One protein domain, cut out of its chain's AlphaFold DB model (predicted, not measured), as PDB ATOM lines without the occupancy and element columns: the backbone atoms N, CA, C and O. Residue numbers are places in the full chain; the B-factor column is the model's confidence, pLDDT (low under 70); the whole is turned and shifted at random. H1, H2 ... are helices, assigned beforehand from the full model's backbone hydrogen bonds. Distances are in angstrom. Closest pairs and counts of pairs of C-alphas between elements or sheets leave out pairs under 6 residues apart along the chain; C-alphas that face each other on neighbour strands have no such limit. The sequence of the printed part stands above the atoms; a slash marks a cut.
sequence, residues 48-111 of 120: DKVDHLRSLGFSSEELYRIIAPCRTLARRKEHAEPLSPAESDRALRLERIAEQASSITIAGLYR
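Overview. This is residues 48 to 111 of the 120 residues of an uncharacterized protein of Mesorhizobium sp. L-2-11 (UniProt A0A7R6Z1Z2). One long helix, H4, makes the long axis, and three short helices, H1, H2 and H3, gather near its first part, while residues 103 to 111, of which 103 to 109 belong to H4, stick out as a bare arm. H1 runs beside H4 and packs on its residues 91 to 95, H2 stands steeply to both of them, and H3 lies at the end of the domain away from the arm, from where residues 79 to 84 lead back to H4. The printed part has 64 residues, with four named helices in the order H1, H2, H3, H4 and no named strand; the class is all helix. The whole is loose, with a radius of gyration of the C-alphas of 13.5 A, and spans 47 by 20 by 17 A, the arm adding to its length.

Along the chain. H1 is residues 48 to 55 and begins with C-alpha 48 at (-6.966, 18.406, 7.223); it is 10.9 A from first to last C-alpha. H2, residues 60 to 66, measures 10.0 A. H3, residues 70 to 78, measures 12.1 A. H4, residues 85 to 109, measures 35.8 A, from C-alpha 85 at (-11.684, 24.893, 19.814) to C-alpha 109 at (2.908, 44.435, -6.439).

Arrangement. H1 and H4 touch, and H4 does so with residues 91 to 95 alone; the closest C-alphas are those of Leu 53 and Glu 95, 6.8 A apart. The two helices run the same way at a shallow tilt of 28 degrees. H2 is close to H1 but not clearly touching, with the closest C-alphas, those of Arg 54 and Ser 60, 7.1 A apart; they run opposite ways at a steep tilt of 62 degrees. H2 is also close to H4 but not clearly touching, with the closest C-alphas, those of Ile 66 and Arg 90, 7.2 A apart; their tilt of 68 degrees, opposite ways, is steep, only just short of about perpendicular. H3 is close to H2 but not clearly touching, with the closest C-alphas, those of Tyr 64 and Cys 70, 5.4 A apart, and their lines are about perpendicular at 75 degrees. H3 is apart from H1 and from H4. In H1, H2, H3 and H4 every O i to N i+4 pair is within hydrogen-bond range.

Size, cuts and confidence. The two C-alphas farthest apart are those of His 79 and Arg 111, at 47.7 A. Without residues 103 to 111, which stand free, the body spans 33 by 20 by 17 A. The printed part has no cut. The links H1 to H2 and H2 to H3 are tight, and the link H3 to H4 is short, with 6 residues. The mean pLDDT of the printed part is 80.4, and residues 106 to 111 are under 70.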
ATOM      1  N   ASP A  48      -7.268  18.102   8.630       80.12
ATOM      2  CA  ASP A  48      -6.966  18.406   7.223       80.12
ATOM      3  C   ASP A  48      -6.701  19.896   6.962       80.12
ATOM      4  O   ASP A  48      -5.933  20.257   6.071       80.12
ATOM      5  N   LYS A  49      -7.269  20.796   7.774       81.38
ATOM      6  CA  LYS A  49      -6.992  22.238   7.665       81.38
ATOM      7  C   LYS A  49      -5.547  22.596   7.997       81.38
ATOM      8  O   LYS A  49      -5.022  23.558   7.444       81.38
ATOM      9  N   VAL A  50      -4.866  21.807   8.828       80.00
ATOM     10  CA  VAL A  50      -3.425  21.983   9.070       80.00
ATOM     11  C   VAL A  50      -2.629  21.663   7.805       80.00
ATOM     12  O   VAL A  50      -1.647  22.340   7.507       80.00
ATOM     13  N   ASP A  51      -3.063  20.665   7.034       82.31
ATOM     14  CA  ASP A  51      -2.433  20.316   5.761       82.31
ATOM     15  C   ASP A  51      -2.739  21.381   4.686       82.31
ATOM     16  O   ASP A  51      -1.853  21.736   3.907       82.31
ATOM     17  N   HIS A  52      -3.924  22.007   4.716       84.19
ATOM     18  CA  HIS A  52      -4.223  23.181   3.884       84.19
ATOM     19  C   HIS A  52      -3.301  24.371   4.198       84.19
ATOM     20  O   HIS A  52      -2.756  24.986   3.282       84.19
ATOM     21  N   LEU A  53      -3.026  24.651   5.474       83.12
ATOM     22  CA  LEU A  53      -2.077  25.704   5.851       83.12
ATOM     23  C   LEU A  53      -0.655  25.414   5.342       83.12
ATOM     24  O   LEU A  53       0.037  26.334   4.913       83.12
ATOM     25  N   ARG A  54      -0.221  24.148   5.277       84.69
ATOM     26  CA  ARG A  54       1.059  23.814   4.618       84.69
ATOM     27  C   ARG A  54       1.044  24.157   3.131       84.69
ATOM     28  O   ARG A  54       2.045  24.642   2.614       84.69
ATOM     29  N   SER A  55      -0.082  23.940   2.448       82.62
ATOM     30  CA  SER A  55      -0.221  24.289   1.025       82.62
ATOM     31  C   SER A  55      -0.173  25.800   0.764       82.62
ATOM     32  O   SER A  55       0.250  26.216  -0.309       82.62
ATOM     33  N   LEU A  56      -0.522  26.616   1.765       82.12
ATOM     34  CA  LEU A  56      -0.411  28.079   1.718       82.12
ATOM     35  C   LEU A  56       1.026  28.588   1.938       82.12
ATOM     36  O   LEU A  56       1.267  29.788   1.834       82.12
ATOM     37  N   GLY A  57       1.986  27.694   2.210       83.88
ATOM     38  CA  GLY A  57       3.406  28.029   2.338       83.88
ATOM     39  C   GLY A  57       3.916  28.173   3.773       83.88
ATOM     40  O   GLY A  57       5.071  28.550   3.955       83.88
ATOM     41  N   PHE A  58       3.106  27.855   4.789       83.62
ATOM     42  CA  PHE A  58       3.565  27.854   6.182       83.62
ATOM     43  C   PHE A  58       4.503  26.678   6.468       83.62
ATOM     44  O   PHE A  58       4.218  25.528   6.113       83.62
ATOM     45  N   SER A  59       5.601  26.948   7.178       86.12
ATOM     46  CA  SER A  59       6.514  25.899   7.628       86.12
ATOM     47  C   SER A  59       5.878  25.051   8.728       86.12
ATOM     48  O   SER A  59       5.107  25.529   9.563       86.12
ATOM     49  N   SER A  60       6.254  23.772   8.785       83.06
ATOM     50  CA  SER A  60       5.787  22.864   9.843       83.06
ATOM     51  C   SER A  60       6.170  23.376  11.234       83.06
ATOM     52  O   SER A  60       5.368  23.288  12.158       83.06
ATOM     53  N   GLU A  61       7.354  23.975  11.378       82.62
ATOM     54  CA  GLU A  61       7.814  24.552  12.646       82.62
ATOM     55  C   GLU A  61       6.940  25.730  13.102       82.62
ATOM     56  O   GLU A  61       6.584  25.828  14.278       82.62
ATOM     57  N   GLU A  62       6.520  26.584  12.168       81.56
ATOM     58  CA  GLU A  62       5.638  27.723  12.442       81.56
ATOM     59  C   GLU A  62       4.247  27.246  12.853       81.56
ATOM     60  O   GLU A  62       3.699  27.710  13.856       81.56
ATOM     61  N   LEU A  63       3.707  26.250  12.148       84.50
ATOM     62  CA  LEU A  63       2.436  25.625  12.510       84.50
ATOM     63  C   LEU A  63       2.505  24.987  13.902       84.50
ATOM     64  O   LEU A  63       1.559  25.120  14.681       84.50
ATOM     65  N   TYR A  64       3.629  24.358  14.259       85.62
ATOM     66  CA  TYR A  64       3.808  23.769  15.587       85.62
ATOM     67  C   TYR A  64       3.926  24.801  16.702       85.62
ATOM     68  O   TYR A  64       3.479  24.558  17.826       85.62
ATOM     69  N   ARG A  65       4.524  25.953  16.400       85.00
ATOM     70  CA  ARG A  65       4.682  27.046  17.354       85.00
ATOM     71  C   ARG A  65       3.382  27.822  17.558       85.00
ATOM     72  O   ARG A  65       3.118  28.260  18.674       85.00
ATOM     73  N   ILE A  66       2.588  27.988  16.500       83.44
ATOM     74  CA  ILE A  66       1.391  28.833  16.513       83.44
ATOM     75  C   ILE A  66       0.136  28.023  16.855       83.44
ATOM     76  O   ILE A  66      -0.637  28.448  17.704       83.44
ATOM     77  N   ILE A  67      -0.090  26.858  16.239       83.38
ATOM     78  CA  ILE A  67      -1.342  26.099  16.404       83.38
ATOM     79  C   ILE A  67      -1.262  25.171  17.612       83.38
ATOM     80  O   ILE A  67      -2.052  25.318  18.543       83.38
ATOM     81  N   ALA A  68      -0.346  24.205  17.592       82.06
ATOM     82  CA  ALA A  68      -0.127  23.252  18.677       82.06
ATOM     83  C   ALA A  68       1.166  22.451  18.450       82.06
ATOM     84  O   ALA A  68       1.531  22.209  17.301       82.06
ATOM     85  N   PRO A  69       1.820  21.949  19.515       85.25
ATOM     86  CA  PRO A  69       3.039  21.155  19.392       85.25
ATOM     87  C   PRO A  69       2.891  19.947  18.455       85.25
ATOM     88  O   PRO A  69       1.855  19.282  18.460       85.25
ATOM     89  N   CYS A  70       3.967  19.591  17.740       82.06
ATOM     90  CA  CYS A  70       4.002  18.462  16.794       82.06
ATOM     91  C   CYS A  70       3.428  17.162  17.381       82.06
ATOM     92  O   CYS A  70       2.543  16.553  16.793       82.06
ATOM     93  N   ARG A  71       3.850  16.797  18.598       78.75
ATOM     94  CA  ARG A  71       3.354  15.628  19.350       78.75
ATOM     95  C   ARG A  71       1.837  15.626  19.572       78.75
ATOM     96  O   ARG A  71       1.213  14.573  19.534       78.75
ATOM     97  N   THR A  72       1.239  16.798  19.777       82.88
ATOM     98  CA  THR A  72      -0.207  16.948  19.978       82.88
ATOM     99  C   THR A  72      -0.948  16.761  18.661       82.88
ATOM    100  O   THR A  72      -1.931  16.028  18.610       82.88
ATOM    101  N   LEU A  73      -0.455  17.377  17.585       75.38
ATOM    102  CA  LEU A  73      -1.061  17.253  16.259       75.38
ATOM    103  C   LEU A  73      -0.896  15.844  15.676       75.38
ATOM    104  O   LEU A  73      -1.838  15.329  15.085       75.38
ATOM    105  N   ALA A  74       0.260  15.205  15.879       80.12
ATOM    106  CA  ALA A  74       0.519  13.829  15.464       80.12
ATOM    107  C   ALA A  74      -0.428  12.853  16.170       80.12
ATOM    108  O   ALA A  74      -1.146  12.119  15.499       80.12
ATOM    109  N   ARG A  75      -0.534  12.942  17.505       85.56
ATOM    110  CA  ARG A  75      -1.484  12.140  18.286       85.56
ATOM    111  C   ARG A  75      -2.921  12.331  17.795       85.56
ATOM    112  O   ARG A  75      -3.629  11.356  17.580       85.56
ATOM    113  N   ARG A  76      -3.367  13.575  17.586       81.56
ATOM    114  CA  ARG A  76      -4.726  13.840  17.082       81.56
ATOM    115  C   ARG A  76      -4.944  13.285  15.674       81.56
ATOM    116  O   ARG A  76      -6.017  12.764  15.398       81.56
ATOM    117  N   LYS A  77      -3.935  13.355  14.799       80.38
ATOM    118  CA  LYS A  77      -3.997  12.789  13.443       80.38
ATOM    119  C   LYS A  77      -4.082  11.259  13.468       80.38
ATOM    120  O   LYS A  77      -4.870  10.697  12.720       80.38
ATOM    121  N   GLU A  78      -3.336  10.603  14.356       81.75
ATOM    122  CA  GLU A  78      -3.386   9.146  14.560       81.75
ATOM    123  C   GLU A  78      -4.732   8.677  15.130       81.75
ATOM    124  O   GLU A  78      -5.249   7.640  14.725       81.75
ATOM    125  N   HIS A  79      -5.326   9.457  16.035       82.88
ATOM    126  CA  HIS A  79      -6.616   9.142  16.654       82.88
ATOM    127  C   HIS A  79      -7.834   9.690  15.894       82.88
ATOM    128  O   HIS A  79      -8.956   9.532  16.375       82.88
ATOM    129  N   ALA A  80      -7.630  10.329  14.734       76.62
ATOM    130  CA  ALA A  80      -8.665  11.042  13.976       76.62
ATOM    131  C   ALA A  80      -9.512  11.993  14.852       76.62
ATOM    132  O   ALA A  80     -10.708  12.182  14.634       76.62
ATOM    133  N   GLU A  81      -8.882  12.576  15.873       81.06
ATOM    134  CA  GLU A  81      -9.546  13.448  16.829       81.06
ATOM    135  C   GLU A  81      -9.573  14.876  16.268       81.06
ATOM    136  O   GLU A  81      -8.536  15.373  15.809       81.06
ATOM    137  N   PRO A  82     -10.727  15.563  16.297       79.81
ATOM    138  CA  PRO A  82     -10.802  16.935  15.826       79.81
ATOM    139  C   PRO A  82      -9.900  17.871  16.641       79.81
ATOM    140  O   PRO A  82      -9.541  17.604  17.795       79.81
ATOM    141  N   LEU A  83      -9.538  19.003  16.038       80.38
ATOM    142  CA  LEU A  83      -8.775  20.041  16.723       80.38
ATOM    143  C   LEU A  83      -9.587  20.624  17.885       80.38
ATOM    144  O   LEU A  83     -10.803  20.800  17.803       80.38
ATOM    145  N   SER A  84      -8.901  20.966  18.977       82.31
ATOM    146  CA  SER A  84      -9.522  21.702  20.083       82.31
ATOM    147  C   SER A  84     -10.107  23.023  19.568       82.31
ATOM    148  O   SER A  84      -9.552  23.591  18.624       82.31
ATOM    149  N   PRO A  85     -11.158  23.581  20.192       80.00
ATOM    150  CA  PRO A  85     -11.684  24.893  19.814       80.00
ATOM    151  C   PRO A  85     -10.598  25.980  19.748       80.00
ATOM    152  O   PRO A  85     -10.572  26.779  18.819       80.00
ATOM    153  N   ALA A  86      -9.635  25.950  20.678       80.00
ATOM    154  CA  ALA A  86      -8.516  26.895  20.699       80.00
ATOM    155  C   ALA A  86      -7.501  26.667  19.564       80.00
ATOM    156  O   ALA A  86      -6.864  27.606  19.102       80.00
ATOM    157  N   GLU A  87      -7.309  25.422  19.130       81.94
ATOM    158  CA  GLU A  87      -6.424  25.093  18.003       81.94
ATOM    159  C   GLU A  87      -7.096  25.451  16.673       81.94
ATOM    160  O   GLU A  87      -6.458  25.994  15.774       81.94
ATOM    161  N   SER A  88      -8.400  25.200  16.590       84.38
ATOM    162  CA  SER A  88      -9.246  25.523  15.448       84.38
ATOM    163  C   SER A  88      -9.326  27.030  15.202       84.38
ATOM    164  O   SER A  88      -9.118  27.461  14.071       84.38
ATOM    165  N   ASP A  89      -9.531  27.847  16.245       84.38
ATOM    166  CA  ASP A  89      -9.484  29.315  16.128       84.38
ATOM    167  C   ASP A  89      -8.126  29.792  15.594       84.38
ATOM    168  O   ASP A  89      -8.065  30.597  14.665       84.38
ATOM    169  N   ARG A  90      -7.020  29.238  16.111       85.06
ATOM    170  CA  ARG A  90      -5.671  29.596  15.643       85.06
ATOM    171  C   ARG A  90      -5.446  29.223  14.178       85.06
ATOM    172  O   ARG A  90      -4.859  30.017  13.447       85.06
ATOM    173  N   ALA A  91      -5.936  28.065  13.737       85.94
ATOM    174  CA  ALA A  91      -5.859  27.651  12.338       85.94
ATOM    175  C   ALA A  91      -6.674  28.576  11.415       85.94
ATOM    176  O   ALA A  91      -6.151  29.050  10.408       85.94
ATOM    177  N   LEU A  92      -7.919  28.896  11.787       86.06
ATOM    178  CA  LEU A  92      -8.790  29.798  11.019       86.06
ATOM    179  C   LEU A  92      -8.241  31.229  10.977       86.06
ATOM    180  O   LEU A  92      -8.329  31.915   9.959       86.06
ATOM    181  N   ARG A  93      -7.638  31.687  12.077       86.69
ATOM    182  CA  ARG A  93      -6.997  33.001  12.143       86.69
ATOM    183  C   ARG A  93      -5.803  33.086  11.200       86.69
ATOM    184  O   ARG A  93      -5.659  34.095  10.518       86.69
ATOM    185  N   LEU A  94      -4.974  32.043  11.140       86.44
ATOM    186  CA  LEU A  94      -3.852  31.985  10.202       86.44
ATOM    187  C   LEU A  94      -4.317  31.989   8.748       86.44
ATOM    188  O   LEU A  94      -3.753  32.726   7.947       86.44
ATOM    189  N   GLU A  95      -5.355  31.220   8.428       87.12
ATOM    190  CA  GLU A  95      -5.957  31.190   7.093       87.12
ATOM    191  C   GLU A  95      -6.418  32.591   6.669       87.12
ATOM    192  O   GLU A  95      -5.975  33.108   5.645       87.12
ATOM    193  N   ARG A  96      -7.188  33.274   7.524       87.25
ATOM    194  CA  ARG A  96      -7.649  34.645   7.262       87.25
ATOM    195  C   ARG A  96      -6.495  35.640   7.095       87.25
ATOM    196  O   ARG A  96      -6.547  36.501   6.220       87.25
ATOM    197  N   ILE A  97      -5.458  35.548   7.930       86.12
ATOM    198  CA  ILE A  97      -4.276  36.418   7.820       86.12
ATOM    199  C   ILE A  97      -3.533  36.149   6.507       86.12
ATOM    200  O   ILE A  97      -3.105  37.097   5.856       86.12
ATOM    201  N   ALA A  98      -3.398  34.885   6.101       84.12
ATOM    202  CA  ALA A  98      -2.730  34.510   4.859       84.12
ATOM    203  C   ALA A  98      -3.473  35.046   3.628       84.12
ATOM    204  O   ALA A  98      -2.853  35.623   2.736       84.12
ATOM    205  N   GLU A  99      -4.801  34.928   3.608       85.94
ATOM    206  CA  GLU A  99      -5.650  35.507   2.563       85.94
ATOM    207  C   GLU A  99      -5.499  37.032   2.494       85.94
ATOM    208  O   GLU A  99      -5.308  37.606   1.419       85.94
ATOM    209  N   GLN A 100      -5.530  37.696   3.651       83.12
ATOM    210  CA  GLN A 100      -5.380  39.144   3.727       83.12
ATOM    211  C   GLN A 100      -3.987  39.598   3.274       83.12
ATOM    212  O   GLN A 100      -3.871  40.568   2.524       83.12
ATOM    213  N   ALA A 101      -2.937  38.882   3.681       82.62
ATOM    214  CA  ALA A 101      -1.569  39.143   3.256       82.62
ATOM    215  C   ALA A 101      -1.418  38.961   1.743       82.62
ATOM    216  O   ALA A 101      -0.895  39.852   1.082       82.62
ATOM    217  N   SER A 102      -1.952  37.874   1.178       79.56
ATOM    218  CA  SER A 102      -1.945  37.632  -0.269       79.56
ATOM    219  C   SER A 102      -2.633  38.766  -1.033       79.56
ATOM    220  O   SER A 102      -2.063  39.314  -1.976       79.56
ATOM    221  N   SER A 103      -3.810  39.199  -0.570       76.25
ATOM    222  CA  SER A 103      -4.549  40.319  -1.161       76.25
ATOM    223  C   SER A 103      -3.743  41.625  -1.144       76.25
ATOM    224  O   SER A 103      -3.611  42.287  -2.176       76.25
ATOM    225  N   ILE A 104      -3.130  41.970  -0.005       79.19
ATOM    226  CA  ILE A 104      -2.299  43.177   0.128       79.19
ATOM    227  C   ILE A 104      -1.039  43.077  -0.735       79.19
ATOM    228  O   ILE A 104      -0.687  44.045  -1.406       79.19
ATOM    229  N   THR A 105      -0.360  41.931  -0.744       75.00
ATOM    230  CA  THR A 105       0.860  41.725  -1.532       75.00
ATOM    231  C   THR A 105       0.571  41.824  -3.023       75.00
ATOM    232  O   THR A 105       1.287  42.530  -3.727       75.00
ATOM    233  N   ILE A 106      -0.497  41.192  -3.513       64.19
ATOM    234  CA  ILE A 106      -0.894  41.282  -4.922       64.19
ATOM    235  C   ILE A 106      -1.295  42.722  -5.264       64.19
ATOM    236  O   ILE A 106      -0.793  43.273  -6.241       64.19
ATOM    237  N   ALA A 107      -2.117  43.382  -4.441       61.47
ATOM    238  CA  ALA A 107      -2.491  44.784  -4.652       61.47
ATOM    239  C   ALA A 107      -1.281  45.742  -4.613       61.47
ATOM    240  O   ALA A 107      -1.234  46.723  -5.358       61.47
ATOM    241  N   GLY A 108      -0.288  45.452  -3.769       58.78
ATOM    242  CA  GLY A 108       0.949  46.218  -3.629       58.78
ATOM    243  C   GLY A 108       1.933  46.004  -4.781       58.78
ATOM    244  O   GLY A 108       2.538  46.972  -5.241       58.78
ATOM    245  N   LEU A 109       2.036  44.780  -5.308       57.44
ATOM    246  CA  LEU A 109       2.908  44.435  -6.439       57.44
ATOM    247  C   LEU A 109       2.508  45.151  -7.738       57.44
ATOM    248  O   LEU A 109       3.375  45.471  -8.545       57.44
ATOM    249  N   TYR A 110       1.226  45.481  -7.917       55.53
ATOM    250  CA  TYR A 110       0.777  46.322  -9.037       55.53
ATOM    251  C   TYR A 110       0.943  47.829  -8.791       55.53
ATOM    252  O   TYR A 110       0.761  48.621  -9.714       55.53
ATOM    253  N   ARG A 111       1.275  48.249  -7.562       55.69
ATOM    254  CA  ARG A 111       1.442  49.665  -7.198       55.69
ATOM    255  C   ARG A 111       2.906  50.084  -7.043       55.69
ATOM    256  O   ARG A 111       3.203  51.247  -7.287       55.69
TER     257      ARG A 111